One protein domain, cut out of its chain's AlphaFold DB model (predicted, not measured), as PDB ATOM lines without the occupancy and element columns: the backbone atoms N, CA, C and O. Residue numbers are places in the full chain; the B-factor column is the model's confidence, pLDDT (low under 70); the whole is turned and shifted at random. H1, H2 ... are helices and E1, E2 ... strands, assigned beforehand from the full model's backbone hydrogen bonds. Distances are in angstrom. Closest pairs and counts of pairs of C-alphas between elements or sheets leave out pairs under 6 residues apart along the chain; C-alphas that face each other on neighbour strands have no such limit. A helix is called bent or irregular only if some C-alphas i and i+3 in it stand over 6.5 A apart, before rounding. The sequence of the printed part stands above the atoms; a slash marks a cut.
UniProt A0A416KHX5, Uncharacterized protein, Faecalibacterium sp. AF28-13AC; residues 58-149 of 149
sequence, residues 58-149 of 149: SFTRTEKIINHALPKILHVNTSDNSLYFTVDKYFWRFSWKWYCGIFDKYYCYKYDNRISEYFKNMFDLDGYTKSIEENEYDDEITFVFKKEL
ATOM      1  N   SER A  58     -17.068  32.880  14.586       87.12
ATOM      2  CA  SER A  58     -16.708  33.879  13.581       87.12
ATOM      3  C   SER A  58     -16.040  33.193  12.393       87.12
ATOM      4  O   SER A  58     -15.042  32.492  12.569       87.12
ATOM      5  N   PHE A  59     -16.561  33.428  11.185       88.12
ATOM      6  CA  PHE A  59     -15.993  32.886   9.946       88.12
ATOM      7  C   PHE A  59     -14.548  33.341   9.731       88.12
ATOM      8  O   PHE A  59     -13.666  32.508   9.551       88.12
ATOM      9  N   THR A  60     -14.271  34.634   9.898       88.75
ATOM     10  CA  THR A  60     -12.921  35.208   9.775       88.75
ATOM     11  C   THR A  60     -11.917  34.573  10.735       88.75
ATOM     12  O   THR A  60     -10.776  34.289  10.360       88.75
ATOM     13  N   ARG A  61     -12.314  34.301  11.985       87.69
ATOM     14  CA  ARG A  61     -11.437  33.594  12.929       87.69
ATOM     15  C   ARG A  61     -11.242  32.132  12.539       87.69
ATOM     16  O   ARG A  61     -10.116  31.639  12.607       87.69
ATOM     17  N   THR A  62     -12.313  31.454  12.136       88.94
ATOM     18  CA  THR A  62     -12.271  30.059  11.685       88.94
ATOM     19  C   THR A  62     -11.346  29.897  10.476       88.94
ATOM     20  O   THR A  62     -10.454  29.053  10.512       88.94
ATOM     21  N   GLU A  63     -11.441  30.764   9.467       89.62
ATOM     22  CA  GLU A  63     -10.517  30.786   8.326       89.62
ATOM     23  C   GLU A  63      -9.068  30.993   8.758       89.62
ATOM     24  O   GLU A  63      -8.166  30.312   8.270       89.62
ATOM     25  N   LYS A  64      -8.808  31.924   9.684       89.00
ATOM     26  CA  LYS A  64      -7.451  32.173  10.189       89.00
ATOM     27  C   LYS A  64      -6.868  30.933  10.870       89.00
ATOM     28  O   LYS A  64      -5.693  30.617  10.669       89.00
ATOM     29  N   ILE A  65      -7.684  30.225  11.651       88.50
ATOM     30  CA  ILE A  65      -7.310  28.968  12.307       88.50
ATOM     31  C   ILE A  65      -7.004  27.896  11.263       88.50
ATOM     32  O   ILE A  65      -5.944  27.274  11.345       88.50
ATOM     33  N   ILE A  66      -7.887  27.711  10.280       88.88
ATOM     34  CA  ILE A  66      -7.730  26.715   9.217       88.88
ATOM     35  C   ILE A  66      -6.463  27.005   8.408       88.88
ATOM     36  O   ILE A  66      -5.613  26.132   8.284       88.88
ATOM     37  N   ASN A  67      -6.243  28.247   7.974       87.62
ATOM     38  CA  ASN A  67      -5.040  28.655   7.237       87.62
ATOM     39  C   ASN A  67      -3.734  28.449   8.026       87.62
ATOM     40  O   ASN A  67      -2.671  28.231   7.440       87.62
ATOM     41  N   HIS A  68      -3.786  28.548   9.355       86.31
ATOM     42  CA  HIS A  68      -2.639  28.267  10.216       86.31
ATOM     43  C   HIS A  68      -2.435  26.762  10.457       86.31
ATOM     44  O   HIS A  68      -1.294  26.310  10.578       86.31
ATOM     45  N   ALA A  69      -3.519  25.994  10.556       85.38
ATOM     46  CA  ALA A  69      -3.484  24.563  10.814       85.38
ATOM     47  C   ALA A  69      -3.133  23.760   9.552       85.38
ATOM     48  O   ALA A  69      -2.302  22.860   9.634       85.38
ATOM     49  N   LEU A  70      -3.702  24.121   8.397       84.31
ATOM     50  CA  LEU A  70      -3.583  23.421   7.112       84.31
ATOM     51  C   LEU A  70      -2.148  23.005   6.763       84.31
ATOM     52  O   LEU A  70      -1.933  21.820   6.526       84.31
ATOM     53  N   PRO A  71      -1.131  23.887   6.811       81.62
ATOM     54  CA  PRO A  71       0.239  23.495   6.473       81.62
ATOM     55  C   PRO A  71       0.833  22.397   7.365       81.62
ATOM     56  O   PRO A  71       1.819  21.778   6.985       81.62
ATOM     57  N   LYS A  72       0.287  22.180   8.567       80.88
ATOM     58  CA  LYS A  72       0.745  21.144   9.507       80.88
ATOM     59  C   LYS A  72       0.084  19.791   9.258       80.88
ATOM     60  O   LYS A  72       0.533  18.793   9.811       80.88
ATOM     61  N   ILE A  73      -1.015  19.806   8.516       80.56
ATOM     62  CA  ILE A  73      -1.927  18.684   8.330       80.56
ATOM     63  C   ILE A  73      -1.822  18.146   6.896       80.56
ATOM     64  O   ILE A  73      -1.909  16.943   6.683       80.56
ATOM     65  N   LEU A  74      -1.603  19.034   5.922       79.38
ATOM     66  CA  LEU A  74      -1.494  18.685   4.511       79.38
ATOM     67  C   LEU A  74      -0.222  17.883   4.227       79.38
ATOM     68  O   LEU A  74       0.894  18.286   4.576       79.38
ATOM     69  N   HIS A  75      -0.396  16.787   3.501       74.25
ATOM     70  CA  HIS A  75       0.677  16.050   2.865       74.25
ATOM     71  C   HIS A  75       0.954  16.639   1.483       74.25
ATOM     72  O   HIS A  75       0.047  16.942   0.713       74.25
ATOM     73  N   VAL A  76       2.237  16.833   1.177       69.88
ATOM     74  CA  VAL A  76       2.680  17.337  -0.125       69.88
ATOM     75  C   VAL A  76       2.982  16.146  -1.017       69.88
ATOM     76  O   VAL A  76       3.920  15.400  -0.713       69.88
ATOM     77  N   ASN A  77       2.246  16.004  -2.118       67.94
ATOM     78  CA  ASN A  77       2.656  15.130  -3.202       67.94
ATOM     79  C   ASN A  77       3.635  15.887  -4.110       67.94
ATOM     80  O   ASN A  77       3.334  16.955  -4.644       67.94
ATOM     81  N   THR A  78       4.847  15.357  -4.237       58.72
ATOM     82  CA  THR A  78       5.929  15.971  -5.010       58.72
ATOM     83  C   THR A  78       5.834  15.729  -6.513       58.72
ATOM     84  O   THR A  78       6.477  16.483  -7.236       58.72
ATOM     85  N   SER A  79       5.066  14.737  -6.986       57.50
ATOM     86  CA  SER A  79       4.927  14.455  -8.426       57.50
ATOM     87  C   SER A  79       4.008  15.459  -9.124       57.50
ATOM     88  O   SER A  79       4.382  16.034 -10.140       57.50
ATOM     89  N   ASP A  80       2.856  15.739  -8.512       61.38
ATOM     90  CA  ASP A  80       1.774  16.510  -9.146       61.38
ATOM     91  C   ASP A  80       1.620  17.904  -8.526       61.38
ATOM     92  O   ASP A  80       0.703  18.655  -8.854       61.38
ATOM     93  N   ASN A  81       2.504  18.248  -7.581       66.75
ATOM     94  CA  ASN A  81       2.452  19.485  -6.803       66.75
ATOM     95  C   ASN A  81       1.085  19.698  -6.108       66.75
ATOM     96  O   ASN A  81       0.669  20.832  -5.858       66.75
ATOM     97  N   SER A  82       0.393  18.599  -5.798       69.50
ATOM     98  CA  SER A  82      -0.894  18.580  -5.112       69.50
ATOM     99  C   SER A  82      -0.702  18.478  -3.599       69.50
ATOM    100  O   SER A  82       0.273  17.905  -3.096       69.50
ATOM    101  N   LEU A  83      -1.630  19.073  -2.853       78.25
ATOM    102  CA  LEU A  83      -1.710  18.899  -1.405       78.25
ATOM    103  C   LEU A  83      -2.895  17.993  -1.115       78.25
ATOM    104  O   LEU A  83      -3.973  18.209  -1.661       78.25
ATOM    105  N   TYR A  84      -2.703  16.997  -0.264       79.06
ATOM    106  CA  TYR A  84      -3.778  16.098   0.121       79.06
ATOM    107  C   TYR A  84      -3.848  15.934   1.632       79.06
ATOM    108  O   TYR A  84      -2.859  16.088   2.353       79.06
ATOM    109  N   PHE A  85      -5.047  15.655   2.118       80.81
ATOM    110  CA  PHE A  85      -5.311  15.406   3.521       80.81
ATOM    111  C   PHE A  85      -6.423  14.378   3.653       80.81
ATOM    112  O   PHE A  85      -7.543  14.624   3.216       80.81
ATOM    113  N   THR A  86      -6.094  13.247   4.267       77.12
ATOM    114  CA  THR A  86      -7.022  12.136   4.475       77.12
ATOM    115  C   THR A  86      -7.479  12.114   5.923       77.12
ATOM    116  O   THR A  86      -6.675  12.250   6.851       77.12
ATOM    117  N   VAL A  87      -8.786  11.981   6.112       76.44
ATOM    118  CA  VAL A  87      -9.441  11.890   7.415       76.44
ATOM    119  C   VAL A  87     -10.580  10.913   7.367       76.44
ATOM    120  O   VAL A  87     -11.145  10.652   6.321       76.44
ATOM    121  N   ASP A  88     -10.982  10.478   8.545       74.44
ATOM    122  CA  ASP A  88     -12.195   9.712   8.735       74.44
ATOM    123  C   ASP A  88     -13.452  10.466   8.233       74.44
ATOM    124  O   ASP A  88     -13.592  11.679   8.454       74.44
ATOM    125  N   LYS A  89     -14.386   9.752   7.595       68.62
ATOM    126  CA  LYS A  89     -15.554  10.263   6.862       68.62
ATOM    127  C   LYS A  89     -16.445  11.175   7.697       68.62
ATOM    128  O   LYS A  89     -16.994  12.156   7.185       68.62
ATOM    129  N   TYR A  90     -16.534  10.912   8.999       62.91
ATOM    130  CA  TYR A  90     -17.353  11.706   9.917       62.91
ATOM    131  C   TYR A  90     -16.569  12.780  10.692       62.91
ATOM    132  O   TYR A  90     -17.118  13.381  11.611       62.91
ATOM    133  N   PHE A  91     -15.282  13.022  10.382       67.88
ATOM    134  CA  PHE A  91     -14.367  13.969  11.060       67.88
ATOM    135  C   PHE A  91     -14.209  13.843  12.594       67.88
ATOM    136  O   PHE A  91     -13.349  14.499  13.170       67.88
ATOM    137  N   TRP A  92     -14.968  12.974  13.259       59.09
ATOM    138  CA  TRP A  92     -14.888  12.540  14.652       59.09
ATOM    139  C   TRP A  92     -13.475  12.304  15.192       59.09
ATOM    140  O   TRP A  92     -13.192  12.647  16.341       59.09
ATOM    141  N   ARG A  93     -12.563  11.754  14.386       63.50
ATOM    142  CA  ARG A  93     -11.168  11.528  14.800       63.50
ATOM    143  C   ARG A  93     -10.260  12.740  14.593       63.50
ATOM    144  O   ARG A  93      -9.147  12.774  15.124       63.50
ATOM    145  N   PHE A  94     -10.712  13.748  13.853       74.94
ATOM    146  CA  PHE A  94      -9.926  14.929  13.546       74.94
ATOM    147  C   PHE A  94     -10.229  16.074  14.515       74.94
ATOM    148  O   PHE A  94     -11.275  16.706  14.441       74.94
ATOM    149  N   SER A  95      -9.279  16.374  15.407       80.94
ATOM    150  CA  SER A  95      -9.444  17.470  16.369       80.94
ATOM    151  C   SER A  95      -8.526  18.655  16.064       80.94
ATOM    152  O   SER A  95      -7.304  18.600  16.261       80.94
ATOM    153  N   TRP A  96      -9.131  19.771  15.646       83.00
ATOM    154  CA  TRP A  96      -8.455  21.013  15.254       83.00
ATOM    155  C   TRP A  96      -7.631  21.614  16.394       83.00
ATOM    156  O   TRP A  96      -6.626  22.297  16.162       83.00
ATOM    157  N   LYS A  97      -8.009  21.325  17.647       81.38
ATOM    158  CA  LYS A  97      -7.328  21.825  18.853       81.38
ATOM    159  C   LYS A  97      -5.840  21.457  18.907       81.38
ATOM    160  O   LYS A  97      -5.061  22.169  19.543       81.38
ATOM    161  N   TRP A  98      -5.435  20.366  18.257       82.38
ATOM    162  CA  TRP A  98      -4.042  19.918  18.232       82.38
ATOM    163  C   TRP A  98      -3.166  20.735  17.277       82.38
ATOM    164  O   TRP A  98      -1.966  20.860  17.508       82.38
ATOM    165  N   TYR A  99      -3.769  21.340  16.253       82.38
ATOM    166  CA  TYR A  99      -3.056  22.024  15.170       82.38
ATOM    167  C   TYR A  99      -3.172  23.555  15.238       82.38
ATOM    168  O   TYR A  99      -2.317  24.281  14.709       82.38
ATOM    169  N   CYS A 100      -4.196  24.057  15.930       80.69
ATOM    170  CA  CYS A 100      -4.428  25.481  16.142       80.69
ATOM    171  C   CYS A 100      -3.379  26.159  17.051       80.69
ATOM    172  O   CYS A 100      -2.552  25.513  17.702       80.69
ATOM    173  N   GLY A 101      -3.386  27.494  17.067       77.00
ATOM    174  CA  GLY A 101      -2.544  28.284  17.966       77.00
ATOM    175  C   GLY A 101      -2.948  28.114  19.434       77.00
ATOM    176  O   GLY A 101      -4.096  27.805  19.741       77.00
ATOM    177  N   ILE A 102      -2.016  28.357  20.364       74.81
ATOM    178  CA  ILE A 102      -2.252  28.202  21.815       74.81
ATOM    179  C   ILE A 102      -3.482  29.004  22.278       74.81
ATOM    180  O   ILE A 102      -4.292  28.486  23.044       74.81
ATOM    181  N   PHE A 103      -3.659  30.218  21.756       77.62
ATOM    182  CA  PHE A 103      -4.784  31.102  22.084       77.62
ATOM    183  C   PHE A 103      -6.119  30.695  21.436       77.62
ATOM    184  O   PHE A 103      -7.178  31.140  21.877       77.62
ATOM    185  N   ASP A 104      -6.094  29.821  20.427       82.81
ATOM    186  CA  ASP A 104      -7.284  29.335  19.721       82.81
ATOM    187  C   ASP A 104      -7.716  27.936  20.172       82.81
ATOM    188  O   ASP A 104      -8.810  27.499  19.826       82.81
ATOM    189  N   LYS A 105      -6.926  27.252  21.015       81.31
ATOM    190  CA  LYS A 105      -7.216  25.884  21.487       81.31
ATOM    191  C   LYS A 105      -8.620  25.710  22.030       81.31
ATOM    192  O   LYS A 105      -9.283  24.725  21.713       81.31
ATOM    193  N   TYR A 106      -9.079  26.653  22.846       80.75
ATOM    194  CA  TYR A 106     -10.424  26.561  23.394       80.75
ATOM    195  C   TYR A 106     -11.511  26.831  22.348       80.75
ATOM    196  O   TYR A 106     -12.541  26.167  22.377       80.75
ATOM    197  N   TYR A 107     -11.280  27.760  21.417       85.12
ATOM    198  CA  TYR A 107     -12.200  28.010  20.307       85.12
ATOM    199  C   TYR A 107     -12.338  26.758  19.430       85.12
ATOM    200  O   TYR A 107     -13.454  26.325  19.161       85.12
ATOM    201  N   CYS A 108     -11.214  26.128  19.075       85.12
ATOM    202  CA  CYS A 108     -11.192  24.882  18.314       85.12
ATOM    203  C   CYS A 108     -11.851  23.729  19.059       85.12
ATOM    204  O   CYS A 108     -12.636  23.013  18.467       85.12
ATOM    205  N   TYR A 109     -11.594  23.573  20.359       83.31
ATOM    206  CA  TYR A 109     -12.271  22.543  21.147       83.31
ATOM    207  C   TYR A 109     -13.789  22.764  21.215       83.31
ATOM    208  O   TYR A 109     -14.555  21.816  21.094       83.31
ATOM    209  N   LYS A 110     -14.233  24.013  21.398       85.19
ATOM    210  CA  LYS A 110     -15.657  24.360  21.509       85.19
ATOM    211  C   LYS A 110     -16.409  24.194  20.185       85.19
ATOM    212  O   LYS A 110     -17.584  23.846  20.205       85.19
ATOM    213  N   TYR A 111     -15.756  24.480  19.061       88.38
ATOM    214  CA  TYR A 111     -16.383  24.508  17.740       88.38
ATOM    215  C   TYR A 111     -15.828  23.468  16.764       88.38
ATOM    216  O   TYR A 111     -16.015  23.635  15.566       88.38
ATOM    217  N   ASP A 112     -15.183  22.409  17.253       84.94
ATOM    218  CA  ASP A 112     -14.455  21.412  16.444       84.94
ATOM    219  C   ASP A 112     -15.295  20.935  15.246       84.94
ATOM    220  O   ASP A 112     -14.896  21.109  14.097       84.94
ATOM    221  N   ASN A 113     -16.530  20.491  15.510       85.44
ATOM    222  CA  ASN A 113     -17.461  20.027  14.476       85.44
ATOM    223  C   ASN A 113     -17.828  21.127  13.470       85.44
ATOM    224  O   ASN A 113     -17.793  20.896  12.267       85.44
ATOM    225  N   ARG A 114     -18.119  22.349  13.941       88.25
ATOM    226  CA  ARG A 114     -18.468  23.475  13.055       88.25
ATOM    227  C   ARG A 114     -17.291  23.916  12.190       88.25
ATOM    228  O   ARG A 114     -17.495  24.362  11.067       88.25
ATOM    229  N   ILE A 115     -16.063  23.824  12.703       88.31
ATOM    230  CA  ILE A 115     -14.847  24.102  11.929       88.31
ATOM    231  C   ILE A 115     -14.681  23.037  10.845       88.31
ATOM    232  O   ILE A 115     -14.404  23.398   9.704       88.31
ATOM    233  N   SER A 116     -14.899  21.760  11.168       86.69
ATOM    234  CA  SER A 116     -14.855  20.663  10.193       86.69
ATOM    235  C   SER A 116     -15.921  20.806   9.104       86.69
ATOM    236  O   SER A 116     -15.602  20.695   7.924       86.69
ATOM    237  N   GLU A 117     -17.162  21.133   9.468       85.56
ATOM    238  CA  GLU A 117     -18.240  21.399   8.504       85.56
ATOM    239  C   GLU A 117     -17.928  22.604   7.615       85.56
ATOM    240  O   GLU A 117     -18.061  22.527   6.395       85.56
ATOM    241  N   TYR A 118     -17.462  23.708   8.209       88.12
ATOM    242  CA  TYR A 118     -17.044  24.884   7.453       88.12
ATOM    243  C   TYR A 118     -15.889  24.545   6.498       88.12
ATOM    244  O   TYR A 118     -15.919  24.934   5.335       88.12
ATOM    245  N   PHE A 119     -14.904  23.763   6.946       87.56
ATOM    246  CA  PHE A 119     -13.798  23.305   6.108       87.56
ATOM    247  C   PHE A 119     -14.274  22.444   4.927       87.56
ATOM    248  O   PHE A 119     -13.854  22.668   3.788       87.56
ATOM    249  N   LYS A 120     -15.187  21.499   5.178       83.31
ATOM    250  CA  LYS A 120     -15.756  20.628   4.143       83.31
ATOM    251  C   LYS A 120     -16.546  21.439   3.113       83.31
ATOM    252  O   LYS A 120     -16.268  21.336   1.921       83.31
ATOM    253  N   ASN A 121     -17.449  22.303   3.571       82.75
ATOM    254  CA  ASN A 121     -18.497  22.872   2.720       82.75
ATOM    255  C   ASN A 121     -18.193  24.276   2.180       82.75
ATOM    256  O   ASN A 121     -18.651  24.609   1.096       82.75
ATOM    257  N   MET A 122     -17.471  25.111   2.933       81.75
ATOM    258  CA  MET A 122     -17.375  26.555   2.658       81.75
ATOM    259  C   MET A 122     -15.946  27.073   2.518       81.75
ATOM    260  O   MET A 122     -15.749  28.142   1.952       81.75
ATOM    261  N   PHE A 123     -14.951  26.366   3.058       82.50
ATOM    262  CA  PHE A 123     -13.576  26.839   2.985       82.50
ATOM    263  C   PHE A 123     -13.070  26.793   1.549       82.50
ATOM    264  O   PHE A 123     -13.041  25.720   0.930       82.50
ATOM    265  N   ASP A 124     -12.623  27.964   1.113       79.69
ATOM    266  CA  ASP A 124     -11.921  28.195  -0.127       79.69
ATOM    267  C   ASP A 124     -10.568  28.880   0.158       79.69
ATOM    268  O   ASP A 124     -10.322  29.483   1.206       79.69
ATOM    269  N   LEU A 125      -9.640  28.732  -0.762       77.69
ATOM    270  CA  LEU A 125      -8.258  29.202  -0.708       77.69
ATOM    271  C   LEU A 125      -7.900  29.745  -2.110       77.69
ATOM    272  O   LEU A 125      -8.353  29.309  -3.154       77.69
ATOM    273  N   ASP A 126      -7.143  30.824  -2.177       75.44
ATOM    274  CA  ASP A 126      -7.073  31.517  -3.470       75.44
ATOM    275  C   ASP A 126      -6.130  30.773  -4.441       75.44
ATOM    276  O   ASP A 126      -4.938  30.605  -4.134       75.44
ATOM    277  N   GLY A 127      -6.658  30.364  -5.606       68.38
ATOM    278  CA  GLY A 127      -5.917  29.781  -6.737       68.38
ATOM    279  C   GLY A 127      -5.750  28.255  -6.726       68.38
ATOM    280  O   GLY A 127      -4.692  27.757  -7.130       68.38
ATOM    281  N   TYR A 128      -6.729  27.511  -6.211       72.88
ATOM    282  CA  TYR A 128      -6.751  26.044  -6.215       72.88
ATOM    283  C   TYR A 128      -8.199  25.541  -6.243       72.88
ATOM    284  O   TYR A 128      -9.097  26.167  -5.690       72.88
ATOM    285  N   THR A 129      -8.394  24.348  -6.796       74.44
ATOM    286  CA  THR A 129      -9.673  23.646  -6.738       74.44
ATOM    287  C   THR A 129      -9.608  22.571  -5.657       74.44
ATOM    288  O   THR A 129      -8.685  21.744  -5.638       74.44
ATOM    289  N   LYS A 130     -10.580  22.587  -4.738       79.94
ATOM    290  CA  LYS A 130     -10.775  21.546  -3.720       79.94
ATOM    291  C   LYS A 130     -11.623  20.418  -4.306       79.94
ATOM    292  O   LYS A 130     -12.794  20.640  -4.602       79.94
ATOM    293  N   SER A 131     -11.075  19.213  -4.415       80.50
ATOM    294  CA  SER A 131     -11.850  17.999  -4.688       80.50
ATOM    295  C   SER A 131     -11.931  17.121  -3.442       80.50
ATOM    296  O   SER A 131     -11.020  17.090  -2.611       80.50
ATOM    297  N   ILE A 132     -13.066  16.443  -3.293       80.81
ATOM    298  CA  ILE A 132     -13.323  15.496  -2.211       80.81
ATOM    299  C   ILE A 132     -13.404  14.120  -2.862       80.81
ATOM    300  O   ILE A 132     -14.315  13.862  -3.643       80.81
ATOM    301  N   GLU A 133     -12.433  13.269  -2.563       80.06
ATOM    302  CA  GLU A 133     -12.414  11.874  -2.985       80.06
ATOM    303  C   GLU A 133     -12.894  11.038  -1.795       80.06
ATOM    304  O   GLU A 133     -12.214  10.951  -0.767       80.06
ATOM    305  N   GLU A 134     -14.109  10.493  -1.891       70.38
ATOM    306  CA  GLU A 134     -14.609   9.517  -0.921       70.38
ATOM    307  C   GLU A 134     -14.169   8.130  -1.377       70.38
ATOM    308  O   GLU A 134     -14.467   7.725  -2.502       70.38
ATOM    309  N   ASN A 135     -13.445   7.412  -0.522       65.50
ATOM    310  CA  ASN A 135     -13.086   6.037  -0.829       65.50
ATOM    311  C   ASN A 135     -14.307   5.159  -0.524       65.50
ATOM    312  O   ASN A 135     -14.849   5.207   0.574       65.50
ATOM    313  N   GLU A 136     -14.783   4.389  -1.498       53.81
ATOM    314  CA  GLU A 136     -16.051   3.649  -1.377       53.81
ATOM    315  C   GLU A 136     -15.977   2.499  -0.349       53.81
ATOM    316  O   GLU A 136     -17.002   2.030   0.142       53.81
ATOM    317  N   TYR A 137     -14.754   2.084   0.003       55.19
ATOM    318  CA  TYR A 137     -14.460   0.925   0.852       55.19
ATOM    319  C   TYR A 137     -13.838   1.266   2.211       55.19
ATOM    320  O   TYR A 137     -13.786   0.394   3.075       55.19
ATOM    321  N   ASP A 138     -13.395   2.506   2.415       62.84
ATOM    322  CA  ASP A 138     -12.846   2.976   3.686       62.84
ATOM    323  C   ASP A 138     -13.726   4.108   4.211       62.84
ATOM    324  O   ASP A 138     -14.169   4.965   3.447       62.84
ATOM    325  N   ASP A 139     -13.933   4.167   5.528       70.50
ATOM    326  CA  ASP A 139     -14.541   5.317   6.208       70.50
ATOM    327  C   ASP A 139     -13.597   6.539   6.159       70.50
ATOM    328  O   ASP A 139     -13.401   7.226   7.152       70.50
ATOM    329  N   GLU A 140     -12.969   6.826   5.021       76.88
ATOM    330  CA  GLU A 140     -12.001   7.893   4.826       76.88
ATOM    331  C   GLU A 140     -12.409   8.805   3.662       76.88
ATOM    332  O   GLU A 140     -12.819   8.383   2.579       76.88
ATOM    333  N   ILE A 141     -12.272  10.103   3.897       75.50
ATOM    334  CA  ILE A 141     -12.385  11.165   2.911       75.50
ATOM    335  C   ILE A 141     -10.995  11.751   2.699       75.50
ATOM    336  O   ILE A 141     -10.347  12.211   3.646       75.50
ATOM    337  N   THR A 142     -10.571  11.821   1.440       80.31
ATOM    338  CA  THR A 142      -9.361  12.539   1.044       80.31
ATOM    339  C   THR A 142      -9.729  13.870   0.400       80.31
ATOM    340  O   THR A 142     -10.423  13.941  -0.610       80.31
ATOM    341  N   PHE A 143      -9.240  14.955   0.992       80.81
ATOM    342  CA  PHE A 143      -9.311  16.292   0.420       80.81
ATOM    343  C   PHE A 143      -8.079  16.519  -0.436       80.81
ATOM    344  O   PHE A 143      -6.964  16.488   0.088       80.81
ATOM    345  N   VAL A 144      -8.276  16.788  -1.721       81.44
ATOM    346  CA  VAL A 144      -7.195  17.068  -2.664       81.44
ATOM    347  C   VAL A 144      -7.288  18.521  -3.117       81.44
ATOM    348  O   VAL A 144      -8.345  19.028  -3.483       81.44
ATOM    349  N   PHE A 145      -6.152  19.206  -3.066       80.62
ATOM    350  CA  PHE A 145      -5.976  20.595  -3.454       80.62
ATOM    351  C   PHE A 145      -5.044  20.609  -4.669       80.62
ATOM    352  O   PHE A 145      -3.847  20.317  -4.538       80.62
ATOM    353  N   LYS A 146      -5.582  20.937  -5.848       79.75
ATOM    354  CA  LYS A 146      -4.806  21.086  -7.091       79.75
ATOM    355  C   LYS A 146      -4.783  22.543  -7.526       79.75
ATOM    356  O   LYS A 146      -5.776  23.246  -7.382       79.75
ATOM    357  N   LYS A 147      -3.639  22.989  -8.045       74.19
ATOM    358  CA  LYS A 147      -3.486  24.342  -8.581       74.19
ATOM    359  C   LYS A 147      -4.422  24.520  -9.780       74.19
ATOM    360  O   LYS A 147      -4.436  23.657 -10.655       74.19
ATOM    361  N   GLU A 148      -5.170  25.617  -9.806       64.75
ATOM    362  CA  GLU A 148      -5.962  25.998 -10.980       64.75
ATOM    363  C   GLU A 148      -5.018  26.345 -12.141       64.75
ATOM    364  O   GLU A 148      -3.998  27.013 -11.927       64.75
ATOM    365  N   LEU A 149      -5.317  25.804 -13.328       58.94
ATOM    366  CA  LEU A 149      -4.580  26.047 -14.573       58.94
ATOM    367  C   LEU A 149      -4.884  27.441 -15.127       58.94
ATOM    368  O   LEU A 149      -6.079  27.805 -15.156       58.94
TER     369      LEU A 149
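This is residues 58 to 149 of the 149 residues of an uncharacterized protein of Faecalibacterium sp. AF28-13AC (UniProt A0A416KHX5). A three-strand antiparallel sheet, E1 - E3 - E2, makes one end of the domain, and H1 and the sharply bent H2 make the other, set crosswise and loosely grouped. The 92 printed residues hold named elements in the order H1 E1 H2 E2 E3, a mixed class. The whole is compact, with a radius of gyration of the C-alphas of 13.2 A and spans of 36 by 30 by 21 A.

H1, residues 59 to 73, is only just irregular, with C-alphas 68 and 71 6.7 A apart, and only grazes the sheet with residues 70 to 73. E1, residues 83 to 88, and E3, residues 140 to 147, are antiparallel neighbours at 165 degrees, with N 85 and O 143 2.9 A apart. Residues 75 to 76 pair antiparallel with residues 83 to 84 of E1. H2, residues 102 to 121, one helix by its hydrogen bonds, is bent: C-alphas 110 and 113 are 8.5 A apart. Its arms H2a, residues 102 to 110, and H2b, residues 113 to 121, are about perpendicular at 90 degrees; H2a is irregular, with C-alphas 103 and 106 7.4 A apart. H1 and H2b are close but not clearly touching; their closest C-alphas, of Thr 62 and Ile 115, are 6.5 A apart. E2, residues 128 to 134, forms a hairpin with E3, with N 131 and O 144 2.9 A apart. E1, H2 and E2 form a split strand-helix-strand unit, two strands running the same way with E3 between them, its crossover right-handed. Every O i to N i+4 pair is within hydrogen-bond range in H2b, against 9 of 11 in H1 and 3 of 5 in H2a.

H1 spans 20.1 A from C-alpha 59 at (-15.993, 32.886, 9.946). E1 spans 17.2 A, E2 19.1 A and E3 22.9 A, ending at C-alpha 147 at (-3.486, 24.342, -8.581).

The printed part has no cut, and the link from E1 to H2 is long. Low confidence includes residues 76 to 82.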